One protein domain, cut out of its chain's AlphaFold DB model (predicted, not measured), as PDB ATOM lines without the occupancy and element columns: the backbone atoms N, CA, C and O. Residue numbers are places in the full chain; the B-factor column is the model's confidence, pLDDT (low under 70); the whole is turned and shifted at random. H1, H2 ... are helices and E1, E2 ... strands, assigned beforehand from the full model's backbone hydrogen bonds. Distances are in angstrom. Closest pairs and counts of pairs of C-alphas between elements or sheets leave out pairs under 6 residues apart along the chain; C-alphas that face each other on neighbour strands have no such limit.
ATOM      1  N   ARG A 146      81.343  -2.788  40.157       67.75
ATOM      2  CA  ARG A 146      81.341  -1.655  39.239       67.75
ATOM      3  C   ARG A 146      79.963  -1.635  38.580       67.75
ATOM      4  O   ARG A 146      79.535  -2.640  38.002       67.75
ATOM      5  N   GLY A 147      79.229  -0.542  38.777       80.56
ATOM      6  CA  GLY A 147      77.911  -0.339  38.182       80.56
ATOM      7  C   GLY A 147      78.001  -0.240  36.659       80.56
ATOM      8  O   GLY A 147      79.005  -0.608  36.048       80.56
ATOM      9  N   CYS A 148      76.962   0.285  36.026       85.88
ATOM     10  CA  CYS A 148      77.045   0.613  34.611       85.88
ATOM     11  C   CYS A 148      78.189   1.604  34.338       85.88
ATOM     12  O   CYS A 148      78.213   2.692  34.911       85.88
ATOM     13  N   VAL A 149      79.091   1.268  33.409       84.19
ATOM     14  CA  VAL A 149      80.229   2.135  33.029       84.19
ATOM     15  C   VAL A 149      79.828   3.418  32.282       84.19
ATOM     16  O   VAL A 149      80.685   4.254  32.018       84.19
ATOM     17  N   VAL A 150      78.540   3.580  31.956       86.12
ATOM     18  CA  VAL A 150      77.964   4.768  31.303       86.12
ATOM     19  C   VAL A 150      77.325   5.690  32.346       86.12
ATOM     20  O   VAL A 150      77.770   6.818  32.524       86.12
ATOM     21  N   CYS A 151      76.308   5.220  33.075       85.75
ATOM     22  CA  CYS A 151      75.493   6.042  33.982       85.75
ATOM     23  C   CYS A 151      75.747   5.817  35.484       85.75
ATOM     24  O   CYS A 151      75.062   6.405  36.322       85.75
ATOM     25  N   GLY A 152      76.690   4.945  35.852       83.00
ATOM     26  CA  GLY A 152      77.032   4.638  37.244       83.00
ATOM     27  C   GLY A 152      76.009   3.779  37.997       83.00
ATOM     28  O   GLY A 152      76.297   3.354  39.116       83.00
ATOM     29  N   THR A 153      74.839   3.477  37.413       84.50
ATOM     30  CA  THR A 153      73.759   2.730  38.081       84.50
ATOM     31  C   THR A 153      74.263   1.400  38.660       84.50
ATOM     32  O   THR A 153      74.779   0.565  37.909       84.50
ATOM     33  N   PRO A 154      74.106   1.162  39.977       80.81
ATOM     34  CA  PRO A 154      74.479  -0.102  40.591       80.81
ATOM     35  C   PRO A 154      73.468  -1.194  40.224       80.81
ATOM     36  O   PRO A 154      72.260  -0.986  40.291       80.81
ATOM     37  N   SER A 155      73.969  -2.378  39.877       70.38
ATOM     38  CA  SER A 155      73.175  -3.603  39.705       70.38
ATOM     39  C   SER A 155      71.893  -3.506  38.836       70.38
ATOM     40  O   SER A 155      70.846  -4.003  39.266       70.38
ATOM     41  N   PRO A 156      71.918  -2.927  37.615       67.06
ATOM     42  CA  PRO A 156      70.788  -3.036  36.687       67.06
ATOM     43  C   PRO A 156      70.430  -4.501  36.381       67.06
ATOM     44  O   PRO A 156      71.287  -5.383  36.353       67.06
ATOM     45  N   SER A 157      69.150  -4.754  36.102       70.06
ATOM     46  CA  SER A 157      68.602  -6.102  35.877       70.06
ATOM     47  C   SER A 157      69.016  -6.751  34.550       70.06
ATOM     48  O   SER A 157      68.877  -7.963  34.392       70.06
ATOM     49  N   ARG A 158      69.509  -5.960  33.588       82.62
ATOM     50  CA  ARG A 158      70.051  -6.420  32.304       82.62
ATOM     51  C   ARG A 158      71.279  -5.597  31.931       82.62
ATOM     52  O   ARG A 158      71.252  -4.366  32.027       82.62
ATOM     53  N   TYR A 159      72.310  -6.287  31.458       82.19
ATOM     54  CA  TYR A 159      73.563  -5.698  31.003       82.19
ATOM     55  C   TYR A 159      73.834  -6.036  29.539       82.19
ATOM     56  O   TYR A 159      73.463  -7.111  29.069       82.19
ATOM     57  N   ILE A 160      74.555  -5.142  28.873       83.25
ATOM     58  CA  ILE A 160      75.347  -5.437  27.679       83.25
ATOM     59  C   ILE A 160      76.830  -5.335  28.031       83.25
ATOM     60  O   ILE A 160      77.216  -4.513  28.865       83.25
ATOM     61  N   PHE A 161      77.649  -6.160  27.393       84.06
ATOM     62  CA  PHE A 161      79.097  -6.204  27.592       84.06
ATOM     63  C   PHE A 161      79.809  -5.666  26.353       84.06
ATOM     64  O   PHE A 161      79.277  -5.742  25.244       84.06
ATOM     65  N   ASN A 162      81.013  -5.122  26.522       85.19
ATOM     66  CA  ASN A 162      81.903  -4.934  25.383       85.19
ATOM     67  C   ASN A 162      82.473  -6.314  24.971       85.19
ATOM     68  O   ASN A 162      82.945  -7.029  25.856       85.19
ATOM     69  N   PRO A 163      82.465  -6.696  23.676       84.69
ATOM     70  CA  PRO A 163      82.935  -8.013  23.229       84.69
ATOM     71  C   PRO A 163      84.385  -8.361  23.602       84.69
ATOM     72  O   PRO A 163      84.704  -9.535  23.747       84.69
ATOM     73  N   PHE A 164      85.253  -7.357  23.774       87.69
ATOM     74  CA  PHE A 164      86.677  -7.541  24.079       87.69
ATOM     75  C   PHE A 164      87.078  -7.071  25.488       87.69
ATOM     76  O   PHE A 164      88.035  -7.583  26.071       87.69
ATOM     77  N   PHE A 165      86.357  -6.098  26.053       87.44
ATOM     78  CA  PHE A 165      86.552  -5.619  27.424       87.44
ATOM     79  C   PHE A 165      85.427  -6.172  28.326       87.44
ATOM     80  O   PHE A 165      84.500  -5.430  28.649       87.44
ATOM     81  N   PRO A 166      85.458  -7.457  28.746       80.06
ATOM     82  CA  PRO A 166      84.331  -8.115  29.424       80.06
ATOM     83  C   PRO A 166      83.993  -7.517  30.799       80.06
ATOM     84  O   PRO A 166      82.881  -7.684  31.295       80.06
ATOM     85  N   GLU A 167      84.926  -6.794  31.416       78.88
ATOM     86  CA  GLU A 167      84.689  -6.040  32.651       78.88
ATOM     87  C   GLU A 167      83.854  -4.766  32.416       78.88
ATOM     88  O   GLU A 167      83.218  -4.246  33.338       78.88
ATOM     89  N   GLU A 168      83.798  -4.268  31.175       82.31
ATOM     90  CA  GLU A 168      82.966  -3.128  30.795       82.31
ATOM     91  C   GLU A 168      81.539  -3.562  30.476       82.31
ATOM     92  O   GLU A 168      81.222  -4.049  29.387       82.31
ATOM     93  N   ARG A 169      80.655  -3.309  31.444       82.69
ATOM     94  CA  ARG A 169      79.220  -3.572  31.346       82.69
ATOM     95  C   ARG A 169      78.396  -2.289  31.397       82.69
ATOM     96  O   ARG A 169      78.557  -1.467  32.305       82.69
ATOM     97  N   ALA A 170      77.468  -2.131  30.460       85.12
ATOM     98  CA  ALA A 170      76.488  -1.049  30.457       85.12
ATOM     99  C   ALA A 170      75.070  -1.578  30.727       85.12
ATOM    100  O   ALA A 170      74.777  -2.740  30.453       85.12
ATOM    101  N   CYS A 171      74.183  -0.742  31.278       86.00
ATOM    102  CA  CYS A 171      72.755  -1.050  31.357       86.00
ATOM    103  C   CYS A 171      72.199  -1.329  29.955       86.00
ATOM    104  O   CYS A 171      72.561  -0.640  29.004       86.00
ATOM    105  N   ALA A 172      71.225  -2.234  29.842       83.25
ATOM    106  CA  ALA A 172      70.495  -2.435  28.586       83.25
ATOM    107  C   ALA A 172      69.721  -1.185  28.096       83.25
ATOM    108  O   ALA A 172      69.282  -1.160  26.957       83.25
ATOM    109  N   SER A 173      69.581  -0.132  28.911       79.12
ATOM    110  CA  SER A 173      69.077   1.186  28.485       79.12
ATOM    111  C   SER A 173      70.034   1.959  27.567       79.12
ATOM    112  O   SER A 173      69.656   3.009  27.061       79.12
ATOM    113  N   HIS A 174      71.265   1.471  27.394       79.69
ATOM    114  CA  HIS A 174      72.303   2.062  26.549       79.69
ATOM    115  C   HIS A 174      72.577   1.241  25.275       79.69
ATOM    116  O   HIS A 174      73.623   1.410  24.650       79.69
ATOM    117  N   THR A 175      71.665   0.338  24.889       69.69
ATOM    118  CA  THR A 175      71.722  -0.352  23.591       69.69
ATOM    119  C   THR A 175      71.430   0.597  22.430       69.69
ATOM    120  O   THR A 175      70.771   1.623  22.586       69.69
ATOM    121  N   GLU A 176      71.889   0.211  21.243       58.16
ATOM    122  CA  GLU A 176      71.692   0.962  19.997       58.16
ATOM    123  C   GLU A 176      70.215   0.941  19.538       58.16
ATOM    124  O   GLU A 176      69.742   1.916  18.959       58.16
ATOM    125  N   ASP A 177      69.435  -0.083  19.924       52.38
ATOM    126  CA  ASP A 177      67.970  -0.126  19.742       52.38
ATOM    127  C   ASP A 177      67.222   0.972  20.534       52.38
ATOM    128  O   ASP A 177      66.055   1.271  20.270       52.38
ATOM    129  N   GLY A 178      67.881   1.589  21.521       45.44
ATOM    130  CA  GLY A 178      67.388   2.746  22.261       45.44
ATOM    131  C   GLY A 178      67.630   4.055  21.510       45.44
ATOM    132  O   GLY A 178      68.334   4.918  22.031       45.44
ATOM    133  N   ALA A 179      67.039   4.210  20.318       42.47
ATOM    134  CA  ALA A 179      67.224   5.336  19.383       42.47
ATOM    135  C   ALA A 179      66.632   6.695  19.853       42.47
ATOM    136  O   ALA A 179      65.963   7.411  19.109       42.47
ATOM    137  N   GLY A 180      66.884   7.055  21.109       48.03
ATOM    138  CA  GLY A 180      66.728   8.391  21.679       48.03
ATOM    139  C   GLY A 180      68.011   8.800  22.409       48.03
ATOM    140  O   GLY A 180      69.060   8.187  22.229       48.03
ATOM    141  N   ALA A 181      67.931   9.794  23.297       44.38
ATOM    142  CA  ALA A 181      69.071  10.345  24.049       44.38
ATOM    143  C   ALA A 181      69.693   9.395  25.113       44.38
ATOM    144  O   ALA A 181      70.254   9.856  26.105       44.38
ATOM    145  N   GLY A 182      69.547   8.075  24.945       47.12
ATOM    146  CA  GLY A 182      70.038   7.031  25.848       47.12
ATOM    147  C   GLY A 182      71.094   6.096  25.247       47.12
ATOM    148  O   GLY A 182      71.821   5.474  26.020       47.12
ATOM    149  N   ALA A 183      71.224   6.003  23.917       58.78
ATOM    150  CA  ALA A 183      72.265   5.188  23.285       58.78
ATOM    151  C   ALA A 183      73.664   5.676  23.705       58.78
ATOM    152  O   ALA A 183      73.966   6.867  23.613       58.78
ATOM    153  N   SER A 184      74.523   4.778  24.195       64.44
ATOM    154  CA  SER A 184      75.867   5.180  24.625       64.44
ATOM    155  C   SER A 184      76.783   5.412  23.430       64.44
ATOM    156  O   SER A 184      77.074   4.469  22.689       64.44
ATOM    157  N   GLU A 185      77.326   6.623  23.314       78.88
ATOM    158  CA  GLU A 185      78.495   6.885  22.474       78.88
ATOM    159  C   GLU A 185      79.629   5.901  22.812       78.88
ATOM    160  O   GLU A 185      79.788   5.449  23.954       78.88
ATOM    161  N   ARG A 186      80.446   5.565  21.814       86.19
ATOM    162  CA  ARG A 186      81.589   4.657  21.955       86.19
ATOM    163  C   ARG A 186      82.860   5.340  21.471       86.19
ATOM    164  O   ARG A 186      82.809   6.166  20.568       86.19
ATOM    165  N   CYS A 187      84.004   4.954  22.032       90.38
ATOM    166  CA  CYS A 187      85.301   5.432  21.561       90.38
ATOM    167  C   CYS A 187      85.487   5.019  20.094       90.38
ATOM    168  O   CYS A 187      85.355   3.836  19.774       90.38
ATOM    169  N   PHE A 188      85.825   5.969  19.222       90.38
ATOM    170  CA  PHE A 188      86.005   5.725  17.789       90.38
ATOM    171  C   PHE A 188      87.037   4.622  17.494       90.38
ATOM    172  O   PHE A 188      86.851   3.797  16.597       90.38
ATOM    173  N   SER A 189      88.111   4.582  18.284       91.44
ATOM    174  CA  SER A 189      89.255   3.699  18.050       91.44
ATOM    175  C   SER A 189      89.115   2.339  18.741       91.44
ATOM    176  O   SER A 189      89.454   1.331  18.132       91.44
ATOM    177  N   CYS A 190      88.591   2.286  19.978       91.12
ATOM    178  CA  CYS A 190      88.520   1.049  20.780       91.12
ATOM    179  C   CYS A 190      87.110   0.580  21.195       91.12
ATOM    180  O   CYS A 190      86.976  -0.355  21.981       91.12
ATOM    181  N   ARG A 191      86.045   1.253  20.734       88.94
ATOM    182  CA  ARG A 191      84.616   0.958  20.999       88.94
ATOM    183  C   ARG A 191      84.188   0.821  22.482       88.94
ATOM    184  O   ARG A 191      83.028   0.486  22.751       88.94
ATOM    185  N   ARG A 192      85.073   1.135  23.442       88.12
ATOM    186  CA  ARG A 192      84.768   1.307  24.879       88.12
ATOM    187  C   ARG A 192      83.599   2.273  25.074       88.12
ATOM    188  O   ARG A 192      83.446   3.221  24.303       88.12
ATOM    189  N   PHE A 193      82.792   2.029  26.099       87.25
ATOM    190  CA  PHE A 193      81.595   2.819  26.395       87.25
ATOM    191  C   PHE A 193      81.945   4.224  26.917       87.25
ATOM    192  O   PHE A 193      82.763   4.349  27.827       87.25
ATOM    193  N   SER A 194      81.307   5.266  26.373       86.62
ATOM    194  CA  SER A 194      81.456   6.648  26.848       86.62
ATOM    195  C   SER A 194      80.745   6.849  28.193       86.62
ATOM    196  O   SER A 194      79.563   6.503  28.305       86.62
ATOM    197  N   PRO A 195      81.419   7.385  29.228       84.94
ATOM    198  CA  PRO A 195      80.782   7.711  30.497       84.94
ATOM    199  C   PRO A 195      79.933   8.985  30.381       84.94
ATOM    200  O   PRO A 195      80.351   9.975  29.779       84.94
ATOM    201  N   LEU A 196      78.765   9.003  31.029       81.06
ATOM    202  CA  LEU A 196      77.992  10.233  31.193       81.06
ATOM    203  C   LEU A 196      78.722  11.192  32.158       81.06
ATOM    204  O   LEU A 196      79.222  10.745  33.201       81.06
ATOM    205  N   PRO A 197      78.762  12.508  31.867       75.19
ATOM    206  CA  PRO A 197      79.425  13.494  32.719       75.19
ATOM    207  C   PRO A 197      78.931  13.447  34.171       75.19
ATOM    208  O   PRO A 197      77.733  13.486  34.426       75.19
ATOM    209  N   GLY A 198      79.855  13.356  35.132       71.44
ATOM    210  CA  GLY A 198      79.540  13.334  36.569       71.44
ATOM    211  C   GLY A 198      78.940  12.025  37.107       71.44
ATOM    212  O   GLY A 198      78.798  11.888  38.321       71.44
ATOM    213  N   HIS A 199      78.629  11.046  36.251       71.06
ATOM    214  CA  HIS A 199      78.024   9.769  36.655       71.06
ATOM    215  C   HIS A 199      79.034   8.644  36.917       71.06
ATOM    216  O   HIS A 199      78.681   7.613  37.489       71.06
ATOM    217  N   THR A 200      80.295   8.816  36.514       71.69
ATOM    218  CA  THR A 200      81.366   7.836  36.748       71.69
ATOM    219  C   THR A 200      82.658   8.532  37.178       71.69
ATOM    220  O   THR A 200      82.777   9.751  37.079       71.69
ATOM    221  N   ARG A 201      83.646   7.752  37.640       73.19
ATOM    222  CA  ARG A 201      85.003   8.254  37.928       73.19
ATOM    223  C   ARG A 201      85.871   8.436  36.679       73.19
ATOM    224  O   ARG A 201      86.960   8.984  36.793       73.19
ATOM    225  N   ARG A 202      85.438   7.940  35.514       75.00
ATOM    226  CA  ARG A 202      86.213   8.022  34.271       75.00
ATOM    227  C   ARG A 202      86.021   9.402  33.633       75.00
ATOM    228  O   ARG A 202      84.895   9.906  33.645       75.00
ATOM    229  N   PRO A 203      87.081  10.014  33.074       77.44
ATOM    230  CA  PRO A 203      86.960  11.288  32.380       77.44
ATOM    231  C   PRO A 203      86.049  11.158  31.144       77.44
ATOM    232  O   PRO A 203      85.954  10.072  30.561       77.44
ATOM    233  N   PRO A 204      85.378  12.247  30.723       82.94
ATOM    234  CA  PRO A 204      84.618  12.258  29.479       82.94
ATOM    235  C   PRO A 204      85.546  12.025  28.280       82.94
ATOM    236  O   PRO A 204      86.728  12.364  28.319       82.94
ATOM    237  N   PHE A 205      85.006  11.472  27.195       90.38
ATOM    238  CA  PHE A 205      85.778  11.271  25.969       90.38
ATOM    239  C   PHE A 205      86.112  12.611  25.301       90.38
ATOM    240  O   PHE A 205      85.248  13.489  25.174       90.38
ATOM    241  N   ALA A 206      87.363  12.738  24.863       91.38
ATOM    242  CA  ALA A 206      87.847  13.885  24.109       91.38
ATOM    243  C   ALA A 206      87.207  13.897  22.719       91.38
ATOM    244  O   ALA A 206      87.053  12.844  22.099       91.38
ATOM    245  N   ASP A 207      86.820  15.081  22.258       91.56
ATOM    246  CA  ASP A 207      86.346  15.322  20.896       91.56
ATOM    247  C   ASP A 207      87.560  15.592  19.994       91.56
ATOM    248  O   ASP A 207      88.451  16.351  20.379       91.56
ATOM    249  N   LEU A 208      87.614  14.945  18.830       89.12
ATOM    250  CA  LEU A 208      88.681  15.137  17.843       89.12
ATOM    251  C   LEU A 208      88.442  16.352  16.934       89.12
ATOM    252  O   LEU A 208      89.338  16.742  16.190       89.12
ATOM    253  N   GLY A 209      87.258  16.967  16.999       84.31
ATOM    254  CA  GLY A 209      86.896  18.142  16.209       84.31
ATOM    255  C   GLY A 209      86.402  17.830  14.794       84.31
ATOM    256  O   GLY A 209      85.997  18.755  14.091       84.31
ATOM    257  N   ASP A 210      86.377  16.559  14.373       78.81
ATOM    258  CA  ASP A 210      85.924  16.143  13.045       78.81
ATOM    259  C   ASP A 210      84.703  15.208  13.106       78.81
ATOM    260  O   ASP A 210      84.728  14.110  13.665       78.81
ATOM    261  N   ARG A 211      83.580  15.681  12.547       78.44
ATOM    262  CA  ARG A 211      82.288  14.963  12.458       78.44
ATOM    263  C   ARG A 211      81.804  14.299  13.767       78.44
ATOM    264  O   ARG A 211      81.049  13.330  13.724       78.44
ATOM    265  N   GLY A 212      82.201  14.829  14.926       81.50
ATOM    266  CA  GLY A 212      81.818  14.311  16.243       81.50
ATOM    267  C   GLY A 212      82.513  13.003  16.642       81.50
ATOM    268  O   GLY A 212      81.978  12.262  17.470       81.50
ATOM    269  N   ARG A 213      83.686  12.676  16.076       88.50
ATOM    270  CA  ARG A 213      84.492  11.550  16.567       88.50
ATOM    271  C   ARG A 213      85.009  11.831  17.974       88.50
ATOM    272  O   ARG A 213      85.629  12.860  18.229       88.50
ATOM    273  N   ARG A 214      84.824  10.867  18.880       90.25
ATOM    274  CA  ARG A 214      85.279  10.967  20.273       90.25
ATOM    275  C   ARG A 214      86.126   9.771  20.680       90.25
ATOM    276  O   ARG A 214      85.820   8.636  20.303       90.25
ATOM    277  N   ILE A 215      87.167  10.007  21.475       92.00
ATOM    278  CA  ILE A 215      88.088   8.967  21.954       92.00
ATOM    279  C   ILE A 215      88.272   8.994  23.474       92.00
ATOM    280  O   ILE A 215      88.196  10.037  24.122       92.00
ATOM    281  N   CYS A 216      88.488   7.815  24.059       91.31
ATOM    282  CA  CYS A 216      88.770   7.667  25.487       91.31
ATOM    283  C   CYS A 216      90.211   8.076  25.826       91.31
ATOM    284  O   CYS A 216      91.065   8.078  24.938       91.31
ATOM    285  N   GLY A 217      90.487   8.358  27.106       90.19
ATOM    286  CA  GLY A 217      91.820   8.749  27.592       90.19
ATOM    287  C   GLY A 217      92.919   7.805  27.106       90.19
ATOM    288  O   GLY A 217      93.870   8.247  26.470       90.19
ATOM    289  N   ALA A 218      92.709   6.496  27.253       90.81
ATOM    290  CA  ALA A 218      93.651   5.480  26.792       90.81
ATOM    291  C   ALA A 218      93.989   5.543  25.292       90.81
ATOM    292  O   ALA A 218      95.115   5.252  24.910       90.81
ATOM    293  N   CYS A 219      93.037   5.927  24.436       93.25
ATOM    294  CA  CYS A 219      93.288   6.125  23.006       93.25
ATOM    295  C   CYS A 219      93.865   7.510  22.683       93.25
ATOM    296  O   CYS A 219      94.491   7.673  21.642       93.25
ATOM    297  N   LEU A 220      93.646   8.497  23.554       93.94
ATOM    298  CA  LEU A 220      94.174   9.853  23.418       93.94
ATOM    299  C   LEU A 220      95.674   9.924  23.743       93.94
ATOM    300  O   LEU A 220      96.369  10.726  23.130       93.94
ATOM    301  N   ARG A 221      96.180   9.079  24.660       92.50
ATOM    302  CA  ARG A 221      97.591   9.086  25.118       92.50
ATOM    303  C   ARG A 221      98.621   9.087  23.987       92.50
ATOM    304  O   ARG A 221      99.654   9.729  24.114       92.50
ATOM    305  N   THR A 222      98.347   8.349  22.916       93.88
ATOM    306  CA  THR A 222      99.273   8.120  21.798       93.88
ATOM    307  C   THR A 222      98.659   8.535  20.463       93.88
ATOM    308  O   THR A 222      98.898   7.906  19.438       93.88
TER     309      THR A 222
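This is residues 146 to 222 of the 502 residues of the protein "Hypothetical protein" of Odontella aurita (UniProt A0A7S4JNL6). This is a domain of little regular structure, a looping chain with a small hairpin of two antiparallel strands, E1 and E2, towards one end and a short helix, H1, at the other. The long unnamed stretch 172 to 216 winds between them. The printed part has 77 residues, 10 of them in named elements, in the order E1, E2, H1; the class is mixed. It is compact, radius of gyration of the C-alphas 12.1 A, spanning 35 by 25 by 25 A.

Find C-alpha 159 at (73.563, -5.698, 31.003), where E1, residues 159 to 161, begins its 6.5 A. E2, residues 169 to 171, spans 6.9 A. H1, residues 217 to 220, spans 4.9 A and ends at (94.174, 9.853, 23.418).

Look at the hairpin E1 and E2: N 160 and O 170 are within hydrogen-bond range at 2.9 A. H1 is apart from E1; it is too short for an O i to N i+4 pair, but its one O i to N i+3 pair is within range. Residues 206 to 207 pair antiparallel with 214 to 215.

The C-alphas farthest apart, of Ser 157 and Thr 222, are 36.6 A apart. The printed part has no cut. The link from E2 to H1 is long, 45 residues. Look for pLDDT under 70 at residues 146, 156 and 175 to 184.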